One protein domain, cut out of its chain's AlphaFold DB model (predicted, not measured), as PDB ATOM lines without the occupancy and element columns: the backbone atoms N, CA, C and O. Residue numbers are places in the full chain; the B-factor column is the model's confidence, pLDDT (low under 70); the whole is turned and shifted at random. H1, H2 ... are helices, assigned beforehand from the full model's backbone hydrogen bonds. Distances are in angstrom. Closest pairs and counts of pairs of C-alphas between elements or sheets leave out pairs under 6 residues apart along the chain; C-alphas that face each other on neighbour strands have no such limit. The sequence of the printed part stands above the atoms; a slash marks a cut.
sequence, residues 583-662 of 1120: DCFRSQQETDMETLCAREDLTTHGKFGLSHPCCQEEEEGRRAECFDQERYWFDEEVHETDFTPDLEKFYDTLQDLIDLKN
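This is residues 583 to 662 of the 1120 residues of the protein "Reelin domain-containing protein" of Branchiostoma floridae (UniProt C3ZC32). The longest helix, H4, and H1 make two separate sides of an elongated model; H3 crosses H1 between them, with short H2 beside H3. The printed part has 80 residues, 50 of them in the named helices H1, H2, H3 and H4 in chain order, with no named strand; its class is all helix, and it is compact, with a radius of gyration of the C-alphas of 13.2 A and spans of 41 by 26 by 19 A.

H4, residues 644 to 661, is 25.3 A long, ending at C-alpha 661 (141.579, 202.585, 141.686). H3 is residues 620 to 632, 18.1 A; H2, 613 to 616, 5.3 A; H1, 583 to 597, 21.1 A, from C-alpha 583 (144.102, 161.531, 143.820).

H4 only just touches H3, with 3 pairs of C-alphas within 8 A, the closest Leu 647 and Glu 630, 7.1 A. H3 touches H1, at residues 589 to 593 alone, about perpendicular at 89 degrees; closest C-alphas, Ala 624 and Glu 590, 6.3 A. H2 touches H3, at residues 622 to 627 alone; closest C-alphas, Cys 614 and Arg 623, 5.0 A. H1 and H4 are apart. Every O i to N i+4 pair is within hydrogen-bond range in H1, H3 and H4; H2 is too short for one.

The printed part has no cut. Links H1 to H2 and H3 to H4 are long. Residues 659 to 662 have pLDDT under 70.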
ATOM      1  N   ASP A 583     142.834 161.039 143.262       94.44
ATOM      2  CA  ASP A 583     144.102 161.531 143.820       94.44
ATOM      3  C   ASP A 583     144.836 162.477 142.875       94.44
ATOM      4  O   ASP A 583     145.268 163.550 143.288       94.44
ATOM      5  N   CYS A 584     144.879 162.164 141.578       97.31
ATOM      6  CA  CYS A 584     145.424 163.080 140.581       97.31
ATOM      7  C   CYS A 584     144.652 164.410 140.551       97.31
ATOM      8  O   CYS A 584     145.261 165.468 140.410       97.31
ATOM      9  N   PHE A 585     143.322 164.399 140.718       95.50
ATOM     10  CA  PHE A 585     142.549 165.643 140.805       95.50
ATOM     11  C   PHE A 585     142.756 166.417 142.116       95.50
ATOM     12  O   PHE A 585     142.632 167.641 142.069       95.50
ATOM     13  N   ARG A 586     143.085 165.751 143.233       91.38
ATOM     14  CA  ARG A 586     143.523 166.392 144.487       91.38
ATOM     15  C   ARG A 586     144.891 167.058 144.304       91.38
ATOM     16  O   ARG A 586     144.958 168.282 144.282       91.38
ATOM     17  N   SER A 587     145.908 166.279 143.937       93.50
ATOM     18  CA  SER A 587     147.279 166.752 143.683       93.50
ATOM     19  C   SER A 587     147.365 167.859 142.623       93.50
ATOM     20  O   SER A 587     148.087 168.845 142.790       93.50
ATOM     21  N   GLN A 588     146.575 167.773 141.546       95.00
ATOM     22  CA  GLN A 588     146.482 168.859 140.567       95.00
ATOM     23  C   GLN A 588     145.766 170.096 141.133       95.00
ATOM     24  O   GLN A 588     146.112 171.205 140.737       95.00
ATOM     25  N   GLN A 589     144.781 169.941 142.028       91.94
ATOM     26  CA  GLN A 589     144.121 171.067 142.696       91.94
ATOM     27  C   GLN A 589     145.064 171.757 143.700       91.94
ATOM     28  O   GLN A 589     145.102 172.985 143.707       91.94
ATOM     29  N   GLU A 590     145.857 170.999 144.460       90.81
ATOM     30  CA  GLU A 590     146.929 171.499 145.334       90.81
ATOM     31  C   GLU A 590     147.987 172.271 144.518       90.81
ATOM     32  O   GLU A 590     148.159 173.477 144.703       90.81
ATOM     33  N   THR A 591     148.567 171.644 143.486       92.31
ATOM     34  CA  THR A 591     149.548 172.285 142.582       92.31
ATOM     35  C   THR A 591     148.977 173.532 141.880       92.31
ATOM     36  O   THR A 591     149.675 174.537 141.711       92.31
ATOM     37  N   ASP A 592     147.699 173.510 141.477       91.38
ATOM     38  CA  ASP A 592     146.999 174.665 140.891       91.38
ATOM     39  C   ASP A 592     146.881 175.846 141.880       91.38
ATOM     40  O   ASP A 592     146.806 176.999 141.439       91.38
ATOM     41  N   MET A 593     146.810 175.574 143.189       92.38
ATOM     42  CA  MET A 593     146.715 176.573 144.260       92.38
ATOM     43  C   MET A 593     148.094 177.102 144.650       92.38
ATOM     44  O   MET A 593     148.269 178.318 144.703       92.38
ATOM     45  N   GLU A 594     149.089 176.229 144.814       91.56
ATOM     46  CA  GLU A 594     150.484 176.632 145.028       91.56
ATOM     47  C   GLU A 594     150.988 177.540 143.902       91.56
ATOM     48  O   GLU A 594     151.499 178.630 144.155       91.56
ATOM     49  N   THR A 595     150.737 177.163 142.643       91.25
ATOM     50  CA  THR A 595     151.096 177.969 141.462       91.25
ATOM     51  C   THR A 595     150.399 179.335 141.451       91.25
ATOM     52  O   THR A 595     150.925 180.298 140.886       91.25
ATOM     53  N   LEU A 596     149.214 179.448 142.063       90.50
ATOM     54  CA  LEU A 596     148.479 180.707 142.191       90.50
ATOM     55  C   LEU A 596     149.034 181.578 143.329       90.50
ATOM     56  O   LEU A 596     149.139 182.790 143.142       90.50
ATOM     57  N   CYS A 597     149.442 180.978 144.450       94.44
ATOM     58  CA  CYS A 597     150.097 181.667 145.567       94.44
ATOM     59  C   CYS A 597     151.538 182.102 145.234       94.44
ATOM     60  O   CYS A 597     151.956 183.207 145.565       94.44
ATOM     61  N   ALA A 598     152.288 181.306 144.472       92.56
ATOM     62  CA  ALA A 598     153.606 181.696 143.964       92.56
ATOM     63  C   ALA A 598     153.548 182.856 142.943       92.56
ATOM     64  O   ALA A 598     154.570 183.473 142.644       92.56
ATOM     65  N   ARG A 599     152.360 183.152 142.395       90.56
ATOM     66  CA  ARG A 599     152.111 184.168 141.353       90.56
ATOM     67  C   ARG A 599     150.976 185.126 141.742       90.56
ATOM     68  O   ARG A 599     150.159 185.523 140.903       90.56
ATOM     69  N   GLU A 600     150.895 185.517 143.018       87.44
ATOM     70  CA  GLU A 600     149.838 186.421 143.497       87.44
ATOM     71  C   GLU A 600     149.841 187.787 142.800       87.44
ATOM     72  O   GLU A 600     148.777 188.377 142.584       87.44
ATOM     73  N   ASP A 601     151.000 188.288 142.378       83.69
ATOM     74  CA  ASP A 601     151.141 189.514 141.587       83.69
ATOM     75  C   ASP A 601     150.380 189.440 140.242       83.69
ATOM     76  O   ASP A 601     149.825 190.444 139.766       83.69
ATOM     77  N   LEU A 602     150.243 188.236 139.674       81.00
ATOM     78  CA  LEU A 602     149.468 187.972 138.464       81.00
ATOM     79  C   LEU A 602     147.947 187.988 138.702       81.00
ATOM     80  O   LEU A 602     147.160 188.152 137.758       81.00
ATOM     81  N   THR A 603     147.479 187.906 139.941       84.50
ATOM     82  CA  THR A 603     146.041 187.908 140.250       84.50
ATOM     83  C   THR A 603     145.404 189.293 140.023       84.50
ATOM     84  O   THR A 603     145.971 190.209 139.415       84.50
ATOM     85  N   THR A 604     144.159 189.477 140.476       81.69
ATOM     86  CA  THR A 604     143.574 190.826 140.581       81.69
ATOM     87  C   THR A 604     143.946 191.513 141.899       81.69
ATOM     88  O   THR A 604     143.845 192.734 141.945       81.69
ATOM     89  N   HIS A 605     144.384 190.781 142.932       85.44
ATOM     90  CA  HIS A 605     144.646 191.294 144.283       85.44
ATOM     91  C   HIS A 605     146.117 191.655 144.535       85.44
ATOM     92  O   HIS A 605     146.369 192.774 144.984       85.44
ATOM     93  N   GLY A 606     147.089 190.850 144.089       85.25
ATOM     94  CA  GLY A 606     148.513 191.225 144.135       85.25
ATOM     95  C   GLY A 606     148.836 192.471 143.296       85.25
ATOM     96  O   GLY A 606     149.705 193.265 143.643       85.25
ATOM     97  N   LYS A 607     148.002 192.799 142.294       83.19
ATOM     98  CA  LYS A 607     148.006 194.104 141.585       83.19
ATOM     99  C   LYS A 607     147.563 195.307 142.433       83.19
ATOM    100  O   LYS A 607     147.433 196.423 141.909       83.19
ATOM    101  N   PHE A 608     147.300 195.090 143.714       79.75
ATOM    102  CA  PHE A 608     147.122 196.082 144.770       79.75
ATOM    103  C   PHE A 608     148.058 195.833 145.964       79.75
ATOM    104  O   PHE A 608     147.897 196.506 146.973       79.75
ATOM    105  N   GLY A 609     148.995 194.882 145.872       84.06
ATOM    106  CA  GLY A 609     149.775 194.396 147.011       84.06
ATOM    107  C   GLY A 609     148.931 193.683 148.071       84.06
ATOM    108  O   GLY A 609     149.316 193.672 149.226       84.06
ATOM    109  N   LEU A 610     147.748 193.159 147.727       86.12
ATOM    110  CA  LEU A 610     146.991 192.317 148.649       86.12
ATOM    111  C   LEU A 610     147.285 190.853 148.342       86.12
ATOM    112  O   LEU A 610     146.838 190.359 147.303       86.12
ATOM    113  N   SER A 611     147.978 190.190 149.260       93.00
ATOM    114  CA  SER A 611     148.007 188.732 149.342       93.00
ATOM    115  C   SER A 611     146.627 188.177 149.748       93.00
ATOM    116  O   SER A 611     145.859 188.839 150.457       93.00
ATOM    117  N   HIS A 612     146.277 187.000 149.235       95.06
ATOM    118  CA  HIS A 612     145.065 186.237 149.519       95.06
ATOM    119  C   HIS A 612     145.208 185.530 150.872       95.06
ATOM    120  O   HIS A 612     146.249 184.921 151.109       95.06
ATOM    121  N   PRO A 613     144.183 185.520 151.747       95.12
ATOM    122  CA  PRO A 613     144.303 184.894 153.065       95.12
ATOM    123  C   PRO A 613     144.702 183.413 152.972       95.12
ATOM    124  O   PRO A 613     145.600 182.990 153.682       95.12
ATOM    125  N   CYS A 614     144.153 182.652 152.017       97.12
ATOM    126  CA  CYS A 614     144.529 181.243 151.832       97.12
ATOM    127  C   CYS A 614     146.008 181.028 151.460       97.12
ATOM    128  O   CYS A 614     146.543 179.961 151.721       97.12
ATOM    129  N   CYS A 615     146.674 182.019 150.859       96.81
ATOM    130  CA  CYS A 615     148.103 181.953 150.533       96.81
ATOM    131  C   CYS A 615     149.009 182.363 151.707       96.81
ATOM    132  O   CYS A 615     150.228 182.303 151.575       96.81
ATOM    133  N   GLN A 616     148.425 182.778 152.837       95.31
ATOM    134  CA  GLN A 616     149.127 183.047 154.097       95.31
ATOM    135  C   GLN A 616     149.133 181.816 155.018       95.31
ATOM    136  O   GLN A 616     149.879 181.793 155.990       95.31
ATOM    137  N   GLU A 617     148.349 180.783 154.689       96.88
ATOM    138  CA  GLU A 617     148.401 179.481 155.350       96.88
ATOM    139  C   GLU A 617     149.652 178.713 154.895       96.88
ATOM    140  O   GLU A 617     149.813 178.393 153.710       96.88
ATOM    141  N   GLU A 618     150.545 178.417 155.841       94.00
ATOM    142  CA  GLU A 618     151.793 177.678 155.605       94.00
ATOM    143  C   GLU A 618     151.531 176.178 155.367       94.00
ATOM    144  O   GLU A 618     152.137 175.575 154.480       94.00
ATOM    145  N   GLU A 619     150.561 175.600 156.084       94.19
ATOM    146  CA  GLU A 619     150.099 174.222 155.896       94.19
ATOM    147  C   GLU A 619     149.327 174.066 154.570       94.19
ATOM    148  O   GLU A 619     148.277 174.681 154.362       94.19
ATOM    149  N   GLU A 620     149.809 173.193 153.680       89.88
ATOM    150  CA  GLU A 620     149.217 172.948 152.353       89.88
ATOM    151  C   GLU A 620     147.751 172.476 152.431       89.88
ATOM    152  O   GLU A 620     146.908 172.926 151.653       89.88
ATOM    153  N   GLY A 621     147.416 171.658 153.438       91.25
ATOM    154  CA  GLY A 621     146.041 171.228 153.711       91.25
ATOM    155  C   GLY A 621     145.097 172.396 154.020       91.25
ATOM    156  O   GLY A 621     144.044 172.508 153.395       91.25
ATOM    157  N   ARG A 622     145.498 173.325 154.903       95.00
ATOM    158  CA  ARG A 622     144.700 174.523 155.246       95.00
ATOM    159  C   ARG A 622     144.575 175.497 154.083       95.00
ATOM    160  O   ARG A 622     143.508 176.067 153.857       95.00
ATOM    161  N   ARG A 623     145.646 175.659 153.301       95.38
ATOM    162  CA  ARG A 623     145.642 176.421 152.044       95.38
ATOM    163  C   ARG A 623     144.584 175.873 151.085       95.38
ATOM    164  O   ARG A 623     143.773 176.646 150.569       95.38
ATOM    165  N   ALA A 624     144.558 174.554 150.886       93.69
ATOM    166  CA  ALA A 624     143.567 173.885 150.049       93.69
ATOM    167  C   ALA A 624     142.140 174.021 150.611       93.69
ATOM    168  O   ALA A 624     141.222 174.387 149.871       93.69
ATOM    169  N   GLU A 625     141.967 173.816 151.918       94.88
ATOM    170  CA  GLU A 625     140.707 173.971 152.648       94.88
ATOM    171  C   GLU A 625     140.121 175.387 152.484       94.88
ATOM    172  O   GLU A 625     138.971 175.545 152.071       94.88
ATOM    173  N   CYS A 626     140.920 176.431 152.719       97.12
ATOM    174  CA  CYS A 626     140.510 177.830 152.585       97.12
ATOM    175  C   CYS A 626     140.024 178.167 151.162       97.12
ATOM    176  O   CYS A 626     139.004 178.847 150.986       97.12
ATOM    177  N   PHE A 627     140.705 177.667 150.124       95.69
ATOM    178  CA  PHE A 627     140.260 177.858 148.741       95.69
ATOM    179  C   PHE A 627     139.016 177.026 148.383       95.69
ATOM    180  O   PHE A 627     138.218 177.463 147.543       95.69
ATOM    181  N   ASP A 628     138.808 175.858 148.996       93.81
ATOM    182  CA  ASP A 628     137.572 175.092 148.807       93.81
ATOM    183  C   ASP A 628     136.384 175.809 149.482       93.81
ATOM    184  O   ASP A 628     135.332 175.965 148.857       93.81
ATOM    185  N   GLN A 629     136.580 176.428 150.653       94.62
ATOM    186  CA  GLN A 629     135.576 177.286 151.304       94.62
ATOM    187  C   GLN A 629     135.224 178.541 150.493       94.62
ATOM    188  O   GLN A 629     134.041 178.882 150.378       94.62
ATOM    189  N   GLU A 630     136.201 179.210 149.864       93.69
ATOM    190  CA  GLU A 630     135.945 180.336 148.943       93.69
ATOM    191  C   GLU A 630     134.968 179.932 147.815       93.69
ATOM    192  O   GLU A 630     134.157 180.732 147.325       93.69
ATOM    193  N   ARG A 631     135.038 178.661 147.410       90.75
ATOM    194  CA  ARG A 631     134.331 178.074 146.272       90.75
ATOM    195  C   ARG A 631     133.004 177.401 146.649       90.75
ATOM    196  O   ARG A 631     132.068 177.459 145.840       90.75
ATOM    197  N   TYR A 632     132.906 176.794 147.833       88.50
ATOM    198  CA  TYR A 632     131.811 175.902 148.236       88.50
ATOM    199  C   TYR A 632     131.204 176.160 149.627       88.50
ATOM    200  O   TYR A 632     130.185 175.529 149.913       88.50
ATOM    201  N   TRP A 633     131.703 177.150 150.382       87.69
ATOM    202  CA  TRP A 633     131.361 177.495 151.781       87.69
ATOM    203  C   TRP A 633     132.055 176.637 152.829       87.69
ATOM    204  O   TRP A 633     132.265 175.451 152.608       87.69
ATOM    205  N   PHE A 634     132.341 177.247 153.986       94.62
ATOM    206  CA  PHE A 634     132.579 176.491 155.208       94.62
ATOM    207  C   PHE A 634     131.390 175.559 155.471       94.62
ATOM    208  O   PHE A 634     130.224 175.971 155.413       94.62
ATOM    209  N   ASP A 635     131.721 174.303 155.731       92.69
ATOM    210  CA  ASP A 635     130.811 173.202 156.011       92.69
ATOM    211  C   ASP A 635     131.481 172.344 157.088       92.69
ATOM    212  O   ASP A 635     132.547 171.781 156.845       92.69
ATOM    213  N   GLU A 636     130.878 172.310 158.275       95.75
ATOM    214  CA  GLU A 636     131.407 171.731 159.523       95.75
ATOM    215  C   GLU A 636     131.596 170.198 159.440       95.75
ATOM    216  O   GLU A 636     132.252 169.608 160.291       95.75
ATOM    217  N   GLU A 637     131.048 169.547 158.404       94.25
ATOM    218  CA  GLU A 637     131.259 168.120 158.098       94.25
ATOM    219  C   GLU A 637     132.479 167.857 157.179       94.25
ATOM    220  O   GLU A 637     132.812 166.700 156.927       94.25
ATOM    221  N   VAL A 638     133.117 168.903 156.632       93.00
ATOM    222  CA  VAL A 638     134.166 168.810 155.584       93.00
ATOM    223  C   VAL A 638     135.406 169.666 155.888       93.00
ATOM    224  O   VAL A 638     136.475 169.405 155.340       93.00
ATOM    225  N   HIS A 639     135.272 170.682 156.741       95.69
ATOM    226  CA  HIS A 639     136.277 171.713 156.991       95.69
ATOM    227  C   HIS A 639     136.532 171.848 158.499       95.69
ATOM    228  O   HIS A 639     135.581 171.898 159.283       95.69
ATOM    229  N   GLU A 640     137.796 171.954 158.904       96.56
ATOM    230  CA  GLU A 640     138.210 172.070 160.307       96.56
ATOM    231  C   GLU A 640     138.231 173.533 160.793       96.56
ATOM    232  O   GLU A 640     137.988 173.800 161.972       96.56
ATOM    233  N   THR A 641     138.485 174.499 159.899       96.81
ATOM    234  CA  THR A 641     138.741 175.912 160.241       96.81
ATOM    235  C   THR A 641     137.889 176.868 159.401       96.81
ATOM    236  O   THR A 641     138.085 176.970 158.198       96.81
ATOM    237  N   ASP A 642     136.971 177.645 159.995       96.44
ATOM    238  CA  ASP A 642     136.154 178.617 159.235       96.44
ATOM    239  C   ASP A 642     136.963 179.849 158.775       96.44
ATOM    240  O   ASP A 642     137.121 180.828 159.510       96.44
ATOM    241  N   PHE A 643     137.416 179.832 157.518       96.25
ATOM    242  CA  PHE A 643     138.111 180.940 156.853       96.25
ATOM    243  C   PHE A 643     137.157 182.016 156.294       96.25
ATOM    244  O   PHE A 643     137.610 183.056 155.795       96.25
ATOM    245  N   THR A 644     135.832 181.828 156.383       92.69
ATOM    246  CA  THR A 644     134.833 182.787 155.871       92.69
ATOM    247  C   THR A 644     135.038 184.225 156.378       92.69
ATOM    248  O   THR A 644     134.935 185.141 155.553       92.69
ATOM    249  N   PRO A 645     135.353 184.494 157.667       91.50
ATOM    250  CA  PRO A 645     135.512 185.862 158.172       91.50
ATOM    251  C   PRO A 645     136.655 186.635 157.502       91.50
ATOM    252  O   PRO A 645     136.496 187.813 157.159       91.50
ATOM    253  N   ASP A 646     137.796 185.980 157.280       91.31
ATOM    254  CA  ASP A 646     138.966 186.601 156.664       91.31
ATOM    255  C   ASP A 646     138.845 186.679 155.139       91.31
ATOM    256  O   ASP A 646     139.213 187.704 154.560       91.31
ATOM    257  N   LEU A 647     138.190 185.705 154.498       93.00
ATOM    258  CA  LEU A 647     137.774 185.802 153.095       93.00
ATOM    259  C   LEU A 647     136.798 186.971 152.855       93.00
ATOM    260  O   LEU A 647     136.980 187.726 151.896       93.00
ATOM    261  N   GLU A 648     135.793 187.189 153.714       86.38
ATOM    262  CA  GLU A 648     134.885 188.344 153.596       86.38
ATOM    263  C   GLU A 648     135.628 189.681 153.767       86.38
ATOM    264  O   GLU A 648     135.476 190.587 152.939       86.38
ATOM    265  N   LYS A 649     136.465 189.790 154.805       84.62
ATOM    266  CA  LYS A 649     137.309 190.959 155.118       84.62
ATOM    267  C   LYS A 649     138.291 191.283 153.986       84.62
ATOM    268  O   LYS A 649     138.415 192.449 153.590       84.62
ATOM    269  N   PHE A 650     138.945 190.270 153.425       89.38
ATOM    270  CA  PHE A 650     139.802 190.392 152.249       89.38
ATOM    271  C   PHE A 650     139.010 190.886 151.032       89.38
ATOM    272  O   PHE A 650     139.397 191.872 150.400       89.38
ATOM    273  N   TYR A 651     137.866 190.266 150.723       86.69
ATOM    274  CA  TYR A 651     137.093 190.611 149.530       86.69
ATOM    275  C   TYR A 651     136.417 191.983 149.585       86.69
ATOM    276  O   TYR A 651     136.227 192.596 148.524       86.69
ATOM    277  N   ASP A 652     136.084 192.493 150.771       81.62
ATOM    278  CA  ASP A 652     135.663 193.884 150.944       81.62
ATOM    279  C   ASP A 652     136.850 194.856 150.844       81.62
ATOM    280  O   ASP A 652     136.734 195.862 150.141       81.62
ATOM    281  N   THR A 653     138.017 194.532 151.412       79.19
ATOM    282  CA  THR A 653     139.238 195.358 151.283       79.19
ATOM    283  C   THR A 653     139.683 195.473 149.819       79.19
ATOM    284  O   THR A 653     139.870 196.577 149.298       79.19
ATOM    285  N   LEU A 654     139.757 194.347 149.103       84.06
ATOM    286  CA  LEU A 654     140.026 194.287 147.667       84.06
ATOM    287  C   LEU A 654     138.976 195.062 146.861       84.06
ATOM    288  O   LEU A 654     139.311 195.759 145.901       84.06
ATOM    289  N   GLN A 655     137.698 194.963 147.234       79.94
ATOM    290  CA  GLN A 655     136.640 195.713 146.569       79.94
ATOM    291  C   GLN A 655     136.783 197.222 146.800       79.94
ATOM    292  O   GLN A 655     136.621 197.966 145.831       79.94
ATOM    293  N   ASP A 656     137.103 197.686 148.005       75.25
ATOM    294  CA  ASP A 656     137.337 199.108 148.265       75.25
ATOM    295  C   ASP A 656     138.557 199.614 147.479       75.25
ATOM    296  O   ASP A 656     138.445 200.625 146.780       75.25
ATOM    297  N   LEU A 657     139.670 198.870 147.435       72.94
ATOM    298  CA  LEU A 657     140.813 199.227 146.582       72.94
ATOM    299  C   LEU A 657     140.445 199.253 145.082       72.94
ATOM    300  O   LEU A 657     140.845 200.177 144.366       72.94
ATOM    301  N   ILE A 658     139.626 198.314 144.591       77.38
ATOM    302  CA  ILE A 658     139.091 198.326 143.215       77.38
ATOM    303  C   ILE A 658     138.206 199.553 142.959       77.38
ATOM    304  O   ILE A 658     138.282 200.141 141.876       77.38
ATOM    305  N   ASP A 659     137.363 199.946 143.911       69.44
ATOM    306  CA  ASP A 659     136.411 201.054 143.773       69.44
ATOM    307  C   ASP A 659     137.070 202.440 143.998       69.44
ATOM    308  O   ASP A 659     136.546 203.453 143.510       69.44
ATOM    309  N   LEU A 660     138.263 202.469 144.617       62.00
ATOM    310  CA  LEU A 660     139.221 203.583 144.641       62.00
ATOM    311  C   LEU A 660     140.017 203.692 143.321       62.00
ATOM    312  O   LEU A 660     139.913 204.708 142.630       62.00
ATOM    313  N   LYS A 661     140.747 202.638 142.916       62.44
ATOM    314  CA  LYS A 661     141.579 202.585 141.686       62.44
ATOM    315  C   LYS A 661     140.748 202.661 140.401       62.44
ATOM    316  O   LYS A 661     141.254 203.062 139.351       62.44
ATOM    317  N   ASN A 662     139.460 202.318 140.462       61.50
ATOM    318  CA  ASN A 662     138.488 202.539 139.393       61.50
ATOM    319  C   ASN A 662     137.475 203.632 139.782       61.50
ATOM    320  O   ASN A 662     136.282 203.342 139.945       61.50
TER     321      ASN A 662